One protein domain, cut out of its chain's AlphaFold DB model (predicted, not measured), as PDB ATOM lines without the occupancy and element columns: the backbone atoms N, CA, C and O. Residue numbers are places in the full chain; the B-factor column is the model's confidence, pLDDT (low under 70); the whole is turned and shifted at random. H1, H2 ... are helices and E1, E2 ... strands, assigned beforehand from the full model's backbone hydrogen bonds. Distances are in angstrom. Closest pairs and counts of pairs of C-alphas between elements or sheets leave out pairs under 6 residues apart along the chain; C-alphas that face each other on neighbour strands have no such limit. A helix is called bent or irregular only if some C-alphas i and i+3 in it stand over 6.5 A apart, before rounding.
ATOM      1  N   ARG A   3     184.757 180.660 196.071       93.81
ATOM      2  CA  ARG A   3     184.445 179.252 195.748       93.81
ATOM      3  C   ARG A   3     182.991 178.852 196.035       93.81
ATOM      4  O   ARG A   3     182.465 178.009 195.330       93.81
ATOM      5  N   LEU A   4     182.354 179.463 197.038       94.44
ATOM      6  CA  LEU A   4     180.966 179.186 197.415       94.44
ATOM      7  C   LEU A   4     179.947 179.755 196.419       94.44
ATOM      8  O   LEU A   4     178.783 179.425 196.549       94.44
ATOM      9  N   ILE A   5     180.351 180.598 195.462       96.25
ATOM     10  CA  ILE A   5     179.450 181.181 194.448       96.25
ATOM     11  C   ILE A   5     179.780 180.732 193.015       96.25
ATOM     12  O   ILE A   5     179.001 180.967 192.096       96.25
ATOM     13  N   GLU A   6     180.920 180.066 192.811       96.50
ATOM     14  CA  GLU A   6     181.383 179.554 191.513       96.50
ATOM     15  C   GLU A   6     180.830 178.132 191.258       96.50
ATOM     16  O   GLU A   6     181.590 177.170 191.148       96.50
ATOM     17  N   TYR A   7     179.498 177.989 191.201       95.69
ATOM     18  CA  TYR A   7     178.822 176.680 191.151       95.69
ATOM     19  C   TYR A   7     179.259 175.805 189.977       95.69
ATOM     20  O   TYR A   7     179.633 174.659 190.194       95.69
ATOM     21  N   GLU A   8     179.285 176.343 188.760       95.44
ATOM     22  CA  GLU A   8     179.658 175.586 187.556       95.44
ATOM     23  C   GLU A   8     181.090 175.053 187.640       95.44
ATOM     24  O   GLU A   8     181.355 173.884 187.376       95.44
ATOM     25  N   LYS A   9     182.023 175.897 188.088       97.19
ATOM     26  CA  LYS A   9     183.443 175.551 188.181       97.19
ATOM     27  C   LYS A   9     183.718 174.454 189.206       97.19
ATOM     28  O   LYS A   9     184.630 173.655 189.017       97.19
ATOM     29  N   PHE A  10     182.973 174.449 190.310       95.50
ATOM     30  CA  PHE A  10     183.157 173.489 191.400       95.50
ATOM     31  C   PHE A  10     182.084 172.397 191.433       95.50
ATOM     32  O   PHE A  10     182.054 171.626 192.389       95.50
ATOM     33  N   ASN A  11     181.233 172.322 190.404       95.44
ATOM     34  CA  ASN A  11     180.095 171.409 190.318       95.44
ATOM     35  C   ASN A  11     179.230 171.411 191.597       95.44
ATOM     36  O   ASN A  11     178.870 170.362 192.132       95.44
ATOM     37  N   LEU A  12     178.958 172.605 192.134       93.69
ATOM     38  CA  LEU A  12     178.126 172.776 193.322       93.69
ATOM     39  C   LEU A  12     176.670 172.947 192.908       93.69
ATOM     40  O   LEU A  12     176.350 173.744 192.032       93.69
ATOM     41  N   THR A  13     175.784 172.251 193.608       93.06
ATOM     42  CA  THR A  13     174.336 172.470 193.509       93.06
ATOM     43  C   THR A  13     173.855 173.530 194.497       93.06
ATOM     44  O   THR A  13     172.834 174.170 194.261       93.06
ATOM     45  N   ARG A  14     174.601 173.739 195.593       94.25
ATOM     46  CA  ARG A  14     174.358 174.775 196.600       94.25
ATOM     47  C   ARG A  14     175.629 175.086 197.394       94.25
ATOM     48  O   ARG A  14     176.386 174.185 197.748       94.25
ATOM     49  N   GLY A  15     175.847 176.360 197.704       95.38
ATOM     50  CA  GLY A  15     176.872 176.835 198.624       95.38
ATOM     51  C   GLY A  15     176.298 177.050 200.024       95.38
ATOM     52  O   GLY A  15     175.185 177.542 200.180       95.38
ATOM     53  N   CYS A  16     177.075 176.711 201.050       96.12
ATOM     54  CA  CYS A  16     176.727 176.967 202.443       96.12
ATOM     55  C   CYS A  16     177.938 177.571 203.161       96.12
ATOM     56  O   CYS A  16     179.022 176.980 203.188       96.12
ATOM     57  N   LEU A  17     177.776 178.777 203.699       96.56
ATOM     58  CA  LEU A  17     178.760 179.411 204.560       96.56
ATOM     59  C   LEU A  17     178.504 178.967 206.001       96.56
ATOM     60  O   LEU A  17     177.507 179.349 206.594       96.56
ATOM     61  N   VAL A  18     179.435 178.216 206.584       95.75
ATOM     62  CA  VAL A  18     179.394 177.855 208.006       95.75
ATOM     63  C   VAL A  18     180.373 178.750 208.759       95.75
ATOM     64  O   VAL A  18     181.590 178.618 208.606       95.75
ATOM     65  N   ARG A  19     179.863 179.718 209.529       93.69
ATOM     66  CA  ARG A  19     180.702 180.719 210.216       93.69
ATOM     67  C   ARG A  19     180.023 181.259 211.477       93.69
ATOM     68  O   ARG A  19     178.823 181.499 211.476       93.69
ATOM     69  N   SER A  20     180.803 181.479 212.538       92.06
ATOM     70  CA  SER A  20     180.334 181.974 213.848       92.06
ATOM     71  C   SER A  20     180.334 183.500 213.993       92.06
ATOM     72  O   SER A  20     179.629 184.044 214.841       92.06
ATOM     73  N   LYS A  21     181.135 184.194 213.179       91.75
ATOM     74  CA  LYS A  21     181.371 185.638 213.270       91.75
ATOM     75  C   LYS A  21     180.817 186.403 212.083       91.75
ATOM     76  O   LYS A  21     180.806 185.871 210.974       91.75
ATOM     77  N   ASN A  22     180.508 187.679 212.284       92.25
ATOM     78  CA  ASN A  22     180.173 188.576 211.184       92.25
ATOM     79  C   ASN A  22     181.298 188.646 210.139       92.25
ATOM     80  O   ASN A  22     182.470 188.354 210.406       92.25
ATOM     81  N   ILE A  23     180.921 188.988 208.911       92.19
ATOM     82  CA  ILE A  23     181.877 189.430 207.899       92.19
ATOM     83  C   ILE A  23     182.044 190.928 208.110       92.19
ATOM     84  O   ILE A  23     181.050 191.646 208.198       92.19
ATOM     85  N   ASN A  24     183.292 191.392 208.198       91.25
ATOM     86  CA  ASN A  24     183.593 192.805 208.393       91.25
ATOM     87  C   ASN A  24     182.836 193.665 207.349       91.25
ATOM     88  O   ASN A  24     182.957 193.388 206.148       91.25
ATOM     89  N   PRO A  25     182.067 194.692 207.759       89.62
ATOM     90  CA  PRO A  25     181.324 195.556 206.837       89.62
ATOM     91  C   PRO A  25     182.201 196.259 205.790       89.62
ATOM     92  O   PRO A  25     181.761 196.467 204.663       89.62
ATOM     93  N   GLY A  26     183.456 196.575 206.123       93.06
ATOM     94  CA  GLY A  26     184.423 197.192 205.206       93.06
ATOM     95  C   GLY A  26     185.064 196.218 204.210       93.06
ATOM     96  O   GLY A  26     185.738 196.648 203.273       93.06
ATOM     97  N   ALA A  27     184.868 194.905 204.370       93.94
ATOM     98  CA  ALA A  27     185.430 193.898 203.477       93.94
ATOM     99  C   ALA A  27     184.535 193.698 202.241       93.94
ATOM    100  O   ALA A  27     183.791 192.720 202.145       93.94
ATOM    101  N   SER A  28     184.633 194.618 201.278       95.06
ATOM    102  CA  SER A  28     183.766 194.680 200.089       95.06
ATOM    103  C   SER A  28     183.661 193.358 199.318       95.06
ATOM    104  O   SER A  28     182.565 192.923 198.982       95.06
ATOM    105  N   VAL A  29     184.783 192.670 199.082       96.06
ATOM    106  CA  VAL A  29     184.796 191.405 198.325       96.06
ATOM    107  C   VAL A  29     184.046 190.281 199.062       96.06
ATOM    108  O   VAL A  29     183.177 189.658 198.452       96.06
ATOM    109  N   PRO A  30     184.337 189.977 200.343       95.12
ATOM    110  CA  PRO A  30     183.512 189.092 201.165       95.12
ATOM    111  C   PRO A  30     182.024 189.446 201.213       95.12
ATOM    112  O   PRO A  30     181.204 188.539 201.084       95.12
ATOM    113  N   GLN A  31     181.683 190.728 201.371       95.62
ATOM    114  CA  GLN A  31     180.290 191.183 201.436       95.62
ATOM    115  C   GLN A  31     179.548 190.927 200.122       95.62
ATOM    116  O   GLN A  31     178.449 190.376 200.129       95.62
ATOM    117  N   GLU A  32     180.176 191.236 198.988       97.06
ATOM    118  CA  GLU A  32     179.581 190.968 197.677       97.06
ATOM    119  C   GLU A  32     179.419 189.462 197.438       97.06
ATOM    120  O   GLU A  32     178.363 189.004 197.009       97.06
ATOM    121  N   CYS A  33     180.424 188.658 197.806       97.25
ATOM    122  CA  CYS A  33     180.303 187.202 197.714       97.25
ATOM    123  C   CYS A  33     179.148 186.668 198.569       97.25
ATOM    124  O   CYS A  33     178.460 185.745 198.142       97.25
ATOM    125  N   LEU A  34     178.949 187.216 199.772       97.06
ATOM    126  CA  LEU A  34     177.850 186.824 200.646       97.06
ATOM    127  C   LEU A  34     176.497 187.188 200.032       97.06
ATOM    128  O   LEU A  34     175.581 186.370 200.034       97.06
ATOM    129  N   LYS A  35     176.374 188.402 199.493       96.94
ATOM    130  CA  LYS A  35     175.157 188.852 198.818       96.94
ATOM    131  C   LYS A  35     174.806 187.926 197.652       96.94
ATOM    132  O   LYS A  35     173.679 187.442 197.607       96.94
ATOM    133  N   ILE A  36     175.766 187.625 196.776       97.62
ATOM    134  CA  ILE A  36     175.575 186.700 195.647       97.62
ATOM    135  C   ILE A  36     175.175 185.310 196.156       97.62
ATOM    136  O   ILE A  36     174.218 184.719 195.656       97.62
ATOM    137  N   LEU A  37     175.873 184.794 197.175       97.62
ATOM    138  CA  LEU A  37     175.574 183.489 197.767       97.62
ATOM    139  C   LEU A  37     174.109 183.405 198.210       97.62
ATOM    140  O   LEU A  37     173.399 182.502 197.777       97.62
ATOM    141  N   LEU A  38     173.661 184.354 199.034       96.88
ATOM    142  CA  LEU A  38     172.342 184.307 199.668       96.88
ATOM    143  C   LEU A  38     171.201 184.719 198.732       96.88
ATOM    144  O   LEU A  38     170.109 184.167 198.823       96.88
ATOM    145  N   LYS A  39     171.418 185.719 197.871       96.62
ATOM    146  CA  LYS A  39     170.338 186.353 197.094       96.62
ATOM    147  C   LYS A  39     170.248 185.875 195.651       96.62
ATOM    148  O   LYS A  39     169.168 185.947 195.077       96.62
ATOM    149  N   GLU A  40     171.339 185.381 195.071       95.94
ATOM    150  CA  GLU A  40     171.383 185.012 193.647       95.94
ATOM    151  C   GLU A  40     171.605 183.514 193.429       95.94
ATOM    152  O   GLU A  40     171.127 182.952 192.447       95.94
ATOM    153  N   ARG A  41     172.330 182.848 194.334       95.44
ATOM    154  CA  ARG A  41     172.706 181.432 194.194       95.44
ATOM    155  C   ARG A  41     171.929 180.483 195.108       95.44
ATOM    156  O   ARG A  41     172.231 179.290 195.114       95.44
ATOM    157  N   GLY A  42     170.956 180.986 195.870       94.69
ATOM    158  CA  GLY A  42     170.148 180.175 196.792       94.69
ATOM    159  C   GLY A  42     170.988 179.444 197.843       94.69
ATOM    160  O   GLY A  42     170.668 178.324 198.230       94.69
ATOM    161  N   GLY A  43     172.127 180.020 198.225       96.00
ATOM    162  CA  GLY A  43     172.985 179.489 199.270       96.00
ATOM    163  C   GLY A  43     172.516 179.886 200.665       96.00
ATOM    164  O   GLY A  43     171.645 180.738 200.827       96.00
ATOM    165  N   GLU A  44     173.142 179.282 201.671       96.56
ATOM    166  CA  GLU A  44     172.811 179.496 203.083       96.56
ATOM    167  C   GLU A  44     174.002 180.060 203.859       96.56
ATOM    168  O   GLU A  44     175.161 179.785 203.522       96.56
ATOM    169  N   TRP A  45     173.730 180.810 204.929       96.62
ATOM    170  CA  TRP A  45     174.720 181.073 205.965       96.62
ATOM    171  C   TRP A  45     174.260 180.461 207.285       96.62
ATOM    172  O   TRP A  45     173.499 181.046 208.046       96.62
ATOM    173  N   VAL A  46     174.848 179.314 207.611       96.12
ATOM    174  CA  VAL A  46     174.622 178.638 208.882       96.12
ATOM    175  C   VAL A  46     175.568 179.174 209.950       96.12
ATOM    176  O   VAL A  46     176.800 179.186 209.801       96.12
ATOM    177  N   ARG A  47     174.990 179.609 211.069       95.31
ATOM    178  CA  ARG A  47     175.767 180.008 212.240       95.31
ATOM    179  C   ARG A  47     176.477 178.794 212.828       95.31
ATOM    180  O   ARG A  47     175.850 177.821 213.222       95.31
ATOM    181  N   LEU A  48     177.790 178.907 212.992       94.62
ATOM    182  CA  LEU A  48     178.561 177.908 213.723       94.62
ATOM    183  C   LEU A  48     178.507 178.186 215.232       94.62
ATOM    184  O   LEU A  48     179.072 179.181 215.691       94.62
ATOM    185  N   GLN A  49     177.859 177.309 215.996       92.62
ATOM    186  CA  GLN A  49     177.885 177.319 217.462       92.62
ATOM    187  C   GLN A  49     178.781 176.193 217.980       92.62
ATOM    188  O   GLN A  49     178.836 175.102 217.407       92.62
ATOM    189  N   SER A  50     179.516 176.462 219.060       92.69
ATOM    190  CA  SER A  50     180.446 175.488 219.636       92.69
ATOM    191  C   SER A  50     179.717 174.246 220.145       92.69
ATOM    192  O   SER A  50     180.233 173.138 220.033       92.69
ATOM    193  N   GLU A  51     178.517 174.426 220.683       94.19
ATOM    194  CA  GLU A  51     177.671 173.379 221.254       94.19
ATOM    195  C   GLU A  51     177.266 172.359 220.186       94.19
ATOM    196  O   GLU A  51     177.349 171.156 220.430       94.19
ATOM    197  N   ASP A  52     176.945 172.830 218.980       94.62
ATOM    198  CA  ASP A  52     176.455 171.975 217.899       94.62
ATOM    199  C   ASP A  52     177.578 171.211 217.192       94.62
ATOM    200  O   ASP A  52     177.368 170.087 216.737       94.62
ATOM    201  N   ILE A  53     178.789 171.774 217.112       95.38
ATOM    202  CA  ILE A  53     179.914 171.105 216.439       95.38
ATOM    203  C   ILE A  53     180.658 170.113 217.343       95.38
ATOM    204  O   ILE A  53     181.201 169.127 216.847       95.38
ATOM    205  N   LYS A  54     180.659 170.319 218.668       95.62
ATOM    206  CA  LYS A  54     181.303 169.423 219.653       95.62
ATOM    207  C   LYS A  54     180.980 167.933 219.456       95.62
ATOM    208  O   LYS A  54     181.934 167.158 219.374       95.62
ATOM    209  N   PRO A  55     179.709 167.491 219.354       94.56
ATOM    210  CA  PRO A  55     179.409 166.072 219.157       94.56
ATOM    211  C   PRO A  55     179.968 165.530 217.834       94.56
ATOM    212  O   PRO A  55     180.436 164.395 217.796       94.56
ATOM    213  N   LEU A  56     179.991 166.340 216.770       95.31
ATOM    214  CA  LEU A  56     180.567 165.945 215.479       95.31
ATOM    215  C   LEU A  56     182.089 165.774 215.575       95.31
ATOM    216  O   LEU A  56     182.634 164.802 215.054       95.31
ATOM    217  N   LEU A  57     182.770 166.677 216.287       96.50
ATOM    218  CA  LEU A  57     184.207 166.571 216.549       96.50
ATOM    219  C   LEU A  57     184.542 165.369 217.430       96.50
ATOM    220  O   LEU A  57     185.536 164.699 217.175       96.50
ATOM    221  N   ALA A  58     183.712 165.063 218.428       95.06
ATOM    222  CA  ALA A  58     183.901 163.886 219.273       95.06
ATOM    223  C   ALA A  58     183.817 162.593 218.447       95.06
ATOM    224  O   ALA A  58     184.713 161.756 218.523       95.06
ATOM    225  N   ILE A  59     182.793 162.466 217.596       94.38
ATOM    226  CA  ILE A  59     182.646 161.328 216.676       94.38
ATOM    227  C   ILE A  59     183.843 161.244 215.724       94.38
ATOM    228  O   ILE A  59     184.425 160.175 215.562       94.38
ATOM    229  N   SER A  60     184.243 162.372 215.133       95.44
ATOM    230  CA  SER A  60     185.401 162.439 214.239       95.44
ATOM    231  C   SER A  60     186.692 162.017 214.944       95.44
ATOM    232  O   SER A  60     187.466 161.241 214.389       95.44
ATOM    233  N   SER A  61     186.895 162.452 216.190       95.94
ATOM    234  CA  SER A  61     188.044 162.062 217.006       95.94
ATOM    235  C   SER A  61     188.079 160.555 217.248       95.94
ATOM    236  O   SER A  61     189.145 159.954 217.145       95.94
ATOM    237  N   VAL A  62     186.940 159.923 217.540       94.94
ATOM    238  CA  VAL A  62     186.878 158.461 217.700       94.94
ATOM    239  C   VAL A  62     187.145 157.759 216.366       94.94
ATOM    240  O   VAL A  62     187.950 156.834 216.324       94.94
ATOM    241  N   TYR A  63     186.548 158.234 215.268       95.69
ATOM    242  CA  TYR A  63     186.746 157.671 213.927       95.69
ATOM    243  C   TYR A  63     188.221 157.712 213.485       95.69
ATOM    244  O   TYR A  63     188.743 156.750 212.932       95.69
ATOM    245  N   TYR A  64     188.952 158.787 213.787       96.31
ATOM    246  CA  TYR A  64     190.385 158.851 213.473       96.31
ATOM    247  C   TYR A  64     191.269 158.005 214.402       96.31
ATOM    248  O   TYR A  64     192.428 157.759 214.076       96.31
ATOM    249  N   ASN A  65     190.733 157.519 215.525       95.88
ATOM    250  CA  ASN A  65     191.442 156.694 216.506       95.88
ATOM    251  C   ASN A  65     190.862 155.271 216.620       95.88
ATOM    252  O   ASN A  65     191.084 154.595 217.622       95.88
ATOM    253  N   LEU A  66     190.153 154.788 215.590       95.00
ATOM    254  CA  LEU A  66     189.509 153.466 215.564       95.00
ATOM    255  C   LEU A  66     190.429 152.332 216.034       95.00
ATOM    256  O   LEU A  66     190.018 151.501 216.834       95.00
ATOM    257  N   ARG A  67     191.694 152.339 215.592       92.69
ATOM    258  CA  ARG A  67     192.688 151.322 215.975       92.69
ATOM    259  C   ARG A  67     192.980 151.316 217.472       92.69
ATOM    260  O   ARG A  67     193.102 150.248 218.051       92.69
ATOM    261  N   THR A  68     193.090 152.492 218.084       96.06
ATOM    262  CA  THR A  68     193.356 152.640 219.523       96.06
ATOM    263  C   THR A  68     192.183 152.150 220.365       96.06
ATOM    264  O   THR A  68     192.390 151.660 221.467       96.06
ATOM    265  N   TYR A  69     190.964 152.273 219.840       93.19
ATOM    266  CA  TYR A  69     189.743 151.820 220.502       93.19
ATOM    267  C   TYR A  69     189.299 150.413 220.084       93.19
ATOM    268  O   TYR A  69     188.256 149.965 220.547       93.19
ATOM    269  N   GLU A  70     190.061 149.733 219.221       96.69
ATOM    270  CA  GLU A  70     189.724 148.408 218.675       96.69
ATOM    271  C   GLU A  70     188.335 148.365 218.006       96.69
ATOM    272  O   GLU A  70     187.612 147.372 218.069       96.69
ATOM    273  N   LEU A  71     187.959 149.465 217.346       96.44
ATOM    274  CA  LEU A  71     186.678 149.629 216.662       96.44
ATOM    275  C   LEU A  71     186.828 149.507 215.145       96.44
ATOM    276  O   LEU A  71     187.873 149.824 214.568       96.44
ATOM    277  N   THR A  72     185.742 149.126 214.481       96.88
ATOM    278  CA  THR A  72     185.603 149.199 213.023       96.88
ATOM    279  C   THR A  72     184.822 150.444 212.601       96.88
ATOM    280  O   THR A  72     184.065 151.031 213.377       96.88
ATOM    281  N   GLU A  73     184.978 150.849 211.337       96.56
ATOM    282  CA  GLU A  73     184.185 151.945 210.767       96.56
ATOM    283  C   GLU A  73     182.677 151.654 210.825       96.56
ATOM    284  O   GLU A  73     181.892 152.534 211.173       96.56
ATOM    285  N   GLU A  74     182.280 150.408 210.546       97.44
ATOM    286  CA  GLU A  74     180.885 149.958 210.588       97.44
ATOM    287  C   GLU A  74     180.268 150.154 211.975       97.44
ATOM    288  O   GLU A  74     179.192 150.736 212.085       97.44
ATOM    289  N   GLN A  75     180.985 149.784 213.043       96.81
ATOM    290  CA  GLN A  75     180.515 149.981 214.418       96.81
ATOM    291  C   GLN A  75     180.268 151.461 214.742       96.81
ATOM    292  O   GLN A  75     179.292 151.792 215.418       96.81
ATOM    293  N   ILE A  76     181.120 152.366 214.247       95.88
ATOM    294  CA  ILE A  76     180.921 153.809 214.422       95.88
ATOM    295  C   ILE A  76     179.716 154.301 213.625       95.88
ATOM    296  O   ILE A  76     178.894 155.040 214.171       95.88
ATOM    297  N   PHE A  77     179.566 153.896 212.363       96.38
ATOM    298  CA  PHE A  77     178.418 154.304 211.553       96.38
ATOM    299  C   PHE A  77     177.094 153.777 212.113       96.38
ATOM    300  O   PHE A  77     176.124 154.539 212.197       96.38
ATOM    301  N   ASP A  78     177.066 152.531 212.577       97.44
ATOM    302  CA  ASP A  78     175.913 151.951 213.257       97.44
ATOM    303  C   ASP A  78     175.585 152.709 214.537       97.44
ATOM    304  O   ASP A  78     174.425 153.051 214.766       97.44
ATOM    305  N   PHE A  79     176.592 153.057 215.338       95.69
ATOM    306  CA  PHE A  79     176.388 153.863 216.537       95.69
ATOM    307  C   PHE A  79     175.803 155.245 216.208       95.69
ATOM    308  O   PHE A  79     174.802 155.646 216.809       95.69
ATOM    309  N   ILE A  80     176.365 155.957 215.222       96.19
ATOM    310  CA  ILE A  80     175.859 157.263 214.759       96.19
ATOM    311  C   ILE A  80     174.399 157.143 214.315       96.19
ATOM    312  O   ILE A  80     173.585 158.008 214.652       96.19
ATOM    313  N   LYS A  81     174.057 156.076 213.581       97.00
ATOM    314  CA  LYS A  81     172.707 155.822 213.069       97.00
ATOM    315  C   LYS A  81     171.727 155.477 214.189       97.00
ATOM    316  O   LYS A  81     170.680 156.114 214.286       97.00
ATOM    317  N   GLN A  82     172.070 154.526 215.056       97.56
ATOM    318  CA  GLN A  82     171.231 154.080 216.175       97.56
ATOM    319  C   GLN A  82     170.959 155.208 217.170       97.56
ATOM    320  O   GLN A  82     169.838 155.360 217.650       97.56
ATOM    321  N   LYS A  83     171.977 156.021 217.471       96.50
ATOM    322  CA  LYS A  83     171.858 157.182 218.365       96.50
ATOM    323  C   LYS A  83     171.390 158.448 217.651       96.50
ATOM    324  O   LYS A  83     171.208 159.470 218.304       96.50
ATOM    325  N   GLN A  84     171.190 158.382 216.332       95.69
ATOM    326  CA  GLN A  84     170.744 159.493 215.494       95.69
ATOM    327  C   GLN A  84     171.606 160.761 215.648       95.69
ATOM    328  O   GLN A  84     171.109 161.880 215.524       95.69
ATOM    329  N   LEU A  85     172.908 160.605 215.905       94.19
ATOM    330  CA  LEU A  85     173.776 161.715 216.313       94.19
ATOM    331  C   LEU A  85     173.956 162.753 215.209       94.19
ATOM    332  O   LEU A  85     173.969 163.940 215.501       94.19
ATOM    333  N   ALA A  86     174.069 162.317 213.953       92.06
ATOM    334  CA  ALA A  86     174.195 163.225 212.816       92.06
ATOM    335  C   ALA A  86     172.838 163.822 212.409       92.06
ATOM    336  O   ALA A  86     172.730 165.028 212.222       92.06
ATOM    337  N   ILE A  87     171.789 162.996 212.314       93.75
ATOM    338  CA  ILE A  87     170.472 163.445 211.831       93.75
ATOM    339  C   ILE A  87     169.757 164.368 212.825       93.75
ATOM    340  O   ILE A  87     168.960 165.203 212.409       93.75
ATOM    341  N   ASN A  88     170.040 164.256 214.127       95.88
ATOM    342  CA  ASN A  88     169.494 165.140 215.161       95.88
ATOM    343  C   ASN A  88     170.438 166.290 215.531       95.88
ATOM    344  O   ASN A  88     170.087 167.105 216.381       95.88
ATOM    345  N   ASN A  89     171.613 166.382 214.905       97.25
ATOM    346  CA  ASN A  89     172.530 167.483 215.143       97.25
ATOM    347  C   ASN A  89     171.961 168.794 214.557       97.25
ATOM    348  O   ASN A  89     171.680 168.827 213.355       97.25
ATOM    349  N   PRO A  90     171.814 169.872 215.354       96.00
ATOM    350  CA  PRO A  90     171.240 171.129 214.870       96.00
ATOM    351  C   PRO A  90     172.011 171.734 213.693       96.00
ATOM    352  O   PRO A  90     171.399 172.124 212.704       96.00
ATOM    353  N   LEU A  91     173.347 171.721 213.746       96.25
ATOM    354  CA  LEU A  91     174.196 172.241 212.674       96.25
ATOM    355  C   LEU A  91     174.016 171.451 211.369       96.25
ATOM    356  O   LEU A  91     173.886 172.053 210.308       96.25
ATOM    357  N   ILE A  92     173.968 170.115 211.422       96.75
ATOM    358  CA  ILE A  92     173.724 169.291 210.224       96.75
ATOM    359  C   ILE A  92     172.325 169.535 209.658       96.75
ATOM    360  O   ILE A  92     172.184 169.682 208.445       96.75
ATOM    361  N   ARG A  93     171.300 169.603 210.516       96.19
ATOM    362  CA  ARG A  93     169.926 169.888 210.080       96.19
ATOM    363  C   ARG A  93     169.827 171.233 209.379       96.19
ATOM    364  O   ARG A  93     169.214 171.299 208.325       96.19
ATOM    365  N   GLU A  94     170.469 172.255 209.927       95.19
ATOM    366  CA  GLU A  94     170.467 173.595 209.346       95.19
ATOM    367  C   GLU A  94     171.285 173.670 208.047       95.19
ATOM    368  O   GLU A  94     170.918 174.359 207.107       95.19
ATOM    369  N   ILE A  95     172.375 172.905 207.925       95.25
ATOM    370  CA  ILE A  95     173.100 172.798 206.649       95.25
ATOM    371  C   ILE A  95     172.227 172.138 205.578       95.25
ATOM    372  O   ILE A  95     172.303 172.518 204.410       95.25
ATOM    373  N   LEU A  96     171.436 171.128 205.940       94.50
ATOM    374  CA  LEU A  96     170.641 170.332 205.000       94.50
ATOM    375  C   LEU A  96     169.219 170.861 204.782       94.50
ATOM    376  O   LEU A  96     168.534 170.343 203.902       94.50
ATOM    377  N   SER A  97     168.785 171.863 205.544       93.69
ATOM    378  CA  SER A  97     167.475 172.485 205.391       93.69
ATOM    379  C   SER A  97     167.390 173.316 204.110       93.69
ATOM    380  O   SER A  97     168.399 173.635 203.459       93.69
TER     381      SER A  97
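Overview. This is residues 3 to 97 of the 130 residues of an uncharacterized protein of Nostoc commune NIES-4072 (UniProt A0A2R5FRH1). A small slab of two parallel strands, E1 and E2, sits between helices H2 and H5; from it the chain runs out along H3 to H4 at the far end, then folds back to bring H5 onto the slab. H1 sits off to one side, touching no helix. The printed part has 95 residues with five named helices and two named strands, mostly helix, in the order H1 E1 H2 E2 H3 H4 H5. It is loose, with a radius of gyration of the C-alphas of 17.0 A, and elongated, spanning 50 by 27 by 22 A.

Arrangement. From H1, residues 7 to 10, a tight link leads to E1, residues 16 to 19. Past H2, residues 28 to 39, find E2, residues 44 to 47, parallel to E1 at 22 degrees; N 17 and O 44 are within hydrogen-bond range at 2.8 A. E1, H2 and E2 form a strand-helix-strand unit, two parallel neighbour strands with a helix between, its crossover right-handed. The closest C-alphas of H2 and E2 are those of Leu 38 and Glu 44, 5.9 A apart. H3, residues 50 to 64, is irregular, but only just: C-alphas 52 and 55 are 6.7 A apart. H4, residues 73 to 82, is close to H3 but not clearly touching, the closest C-alphas being Tyr 63 and Ile 76, 7.0 A. H5, residues 90 to 96, only just touches H3, with 3 pairs of C-alphas within 8 A, made by residues 52 to 53 of H3 alone; the closest are Asp 52 and Leu 91, 5.7 A. The closest C-alphas of H5 and E2 are Val 46 and Ile 95, 6.4 A. Every O i to N i+4 pair is within hydrogen-bond range in H2, H4 and H5, and 9 of 11 in H3; H1 is too short for one.

Along the chain. Find C-alpha 7 at (178.822, 176.680, 191.151), where H1 begins. H2 is 16.1 A long, H3 20.3 A and H4 14.2 A. H5 ends at C-alpha 96, (170.641, 170.332, 205.000).

Size, cuts and confidence. The C-alphas farthest apart are Gly 26 and Glu 70, 50.9 A. The printed part has no cut, no link is long, and no printed residue is under 70 in pLDDT.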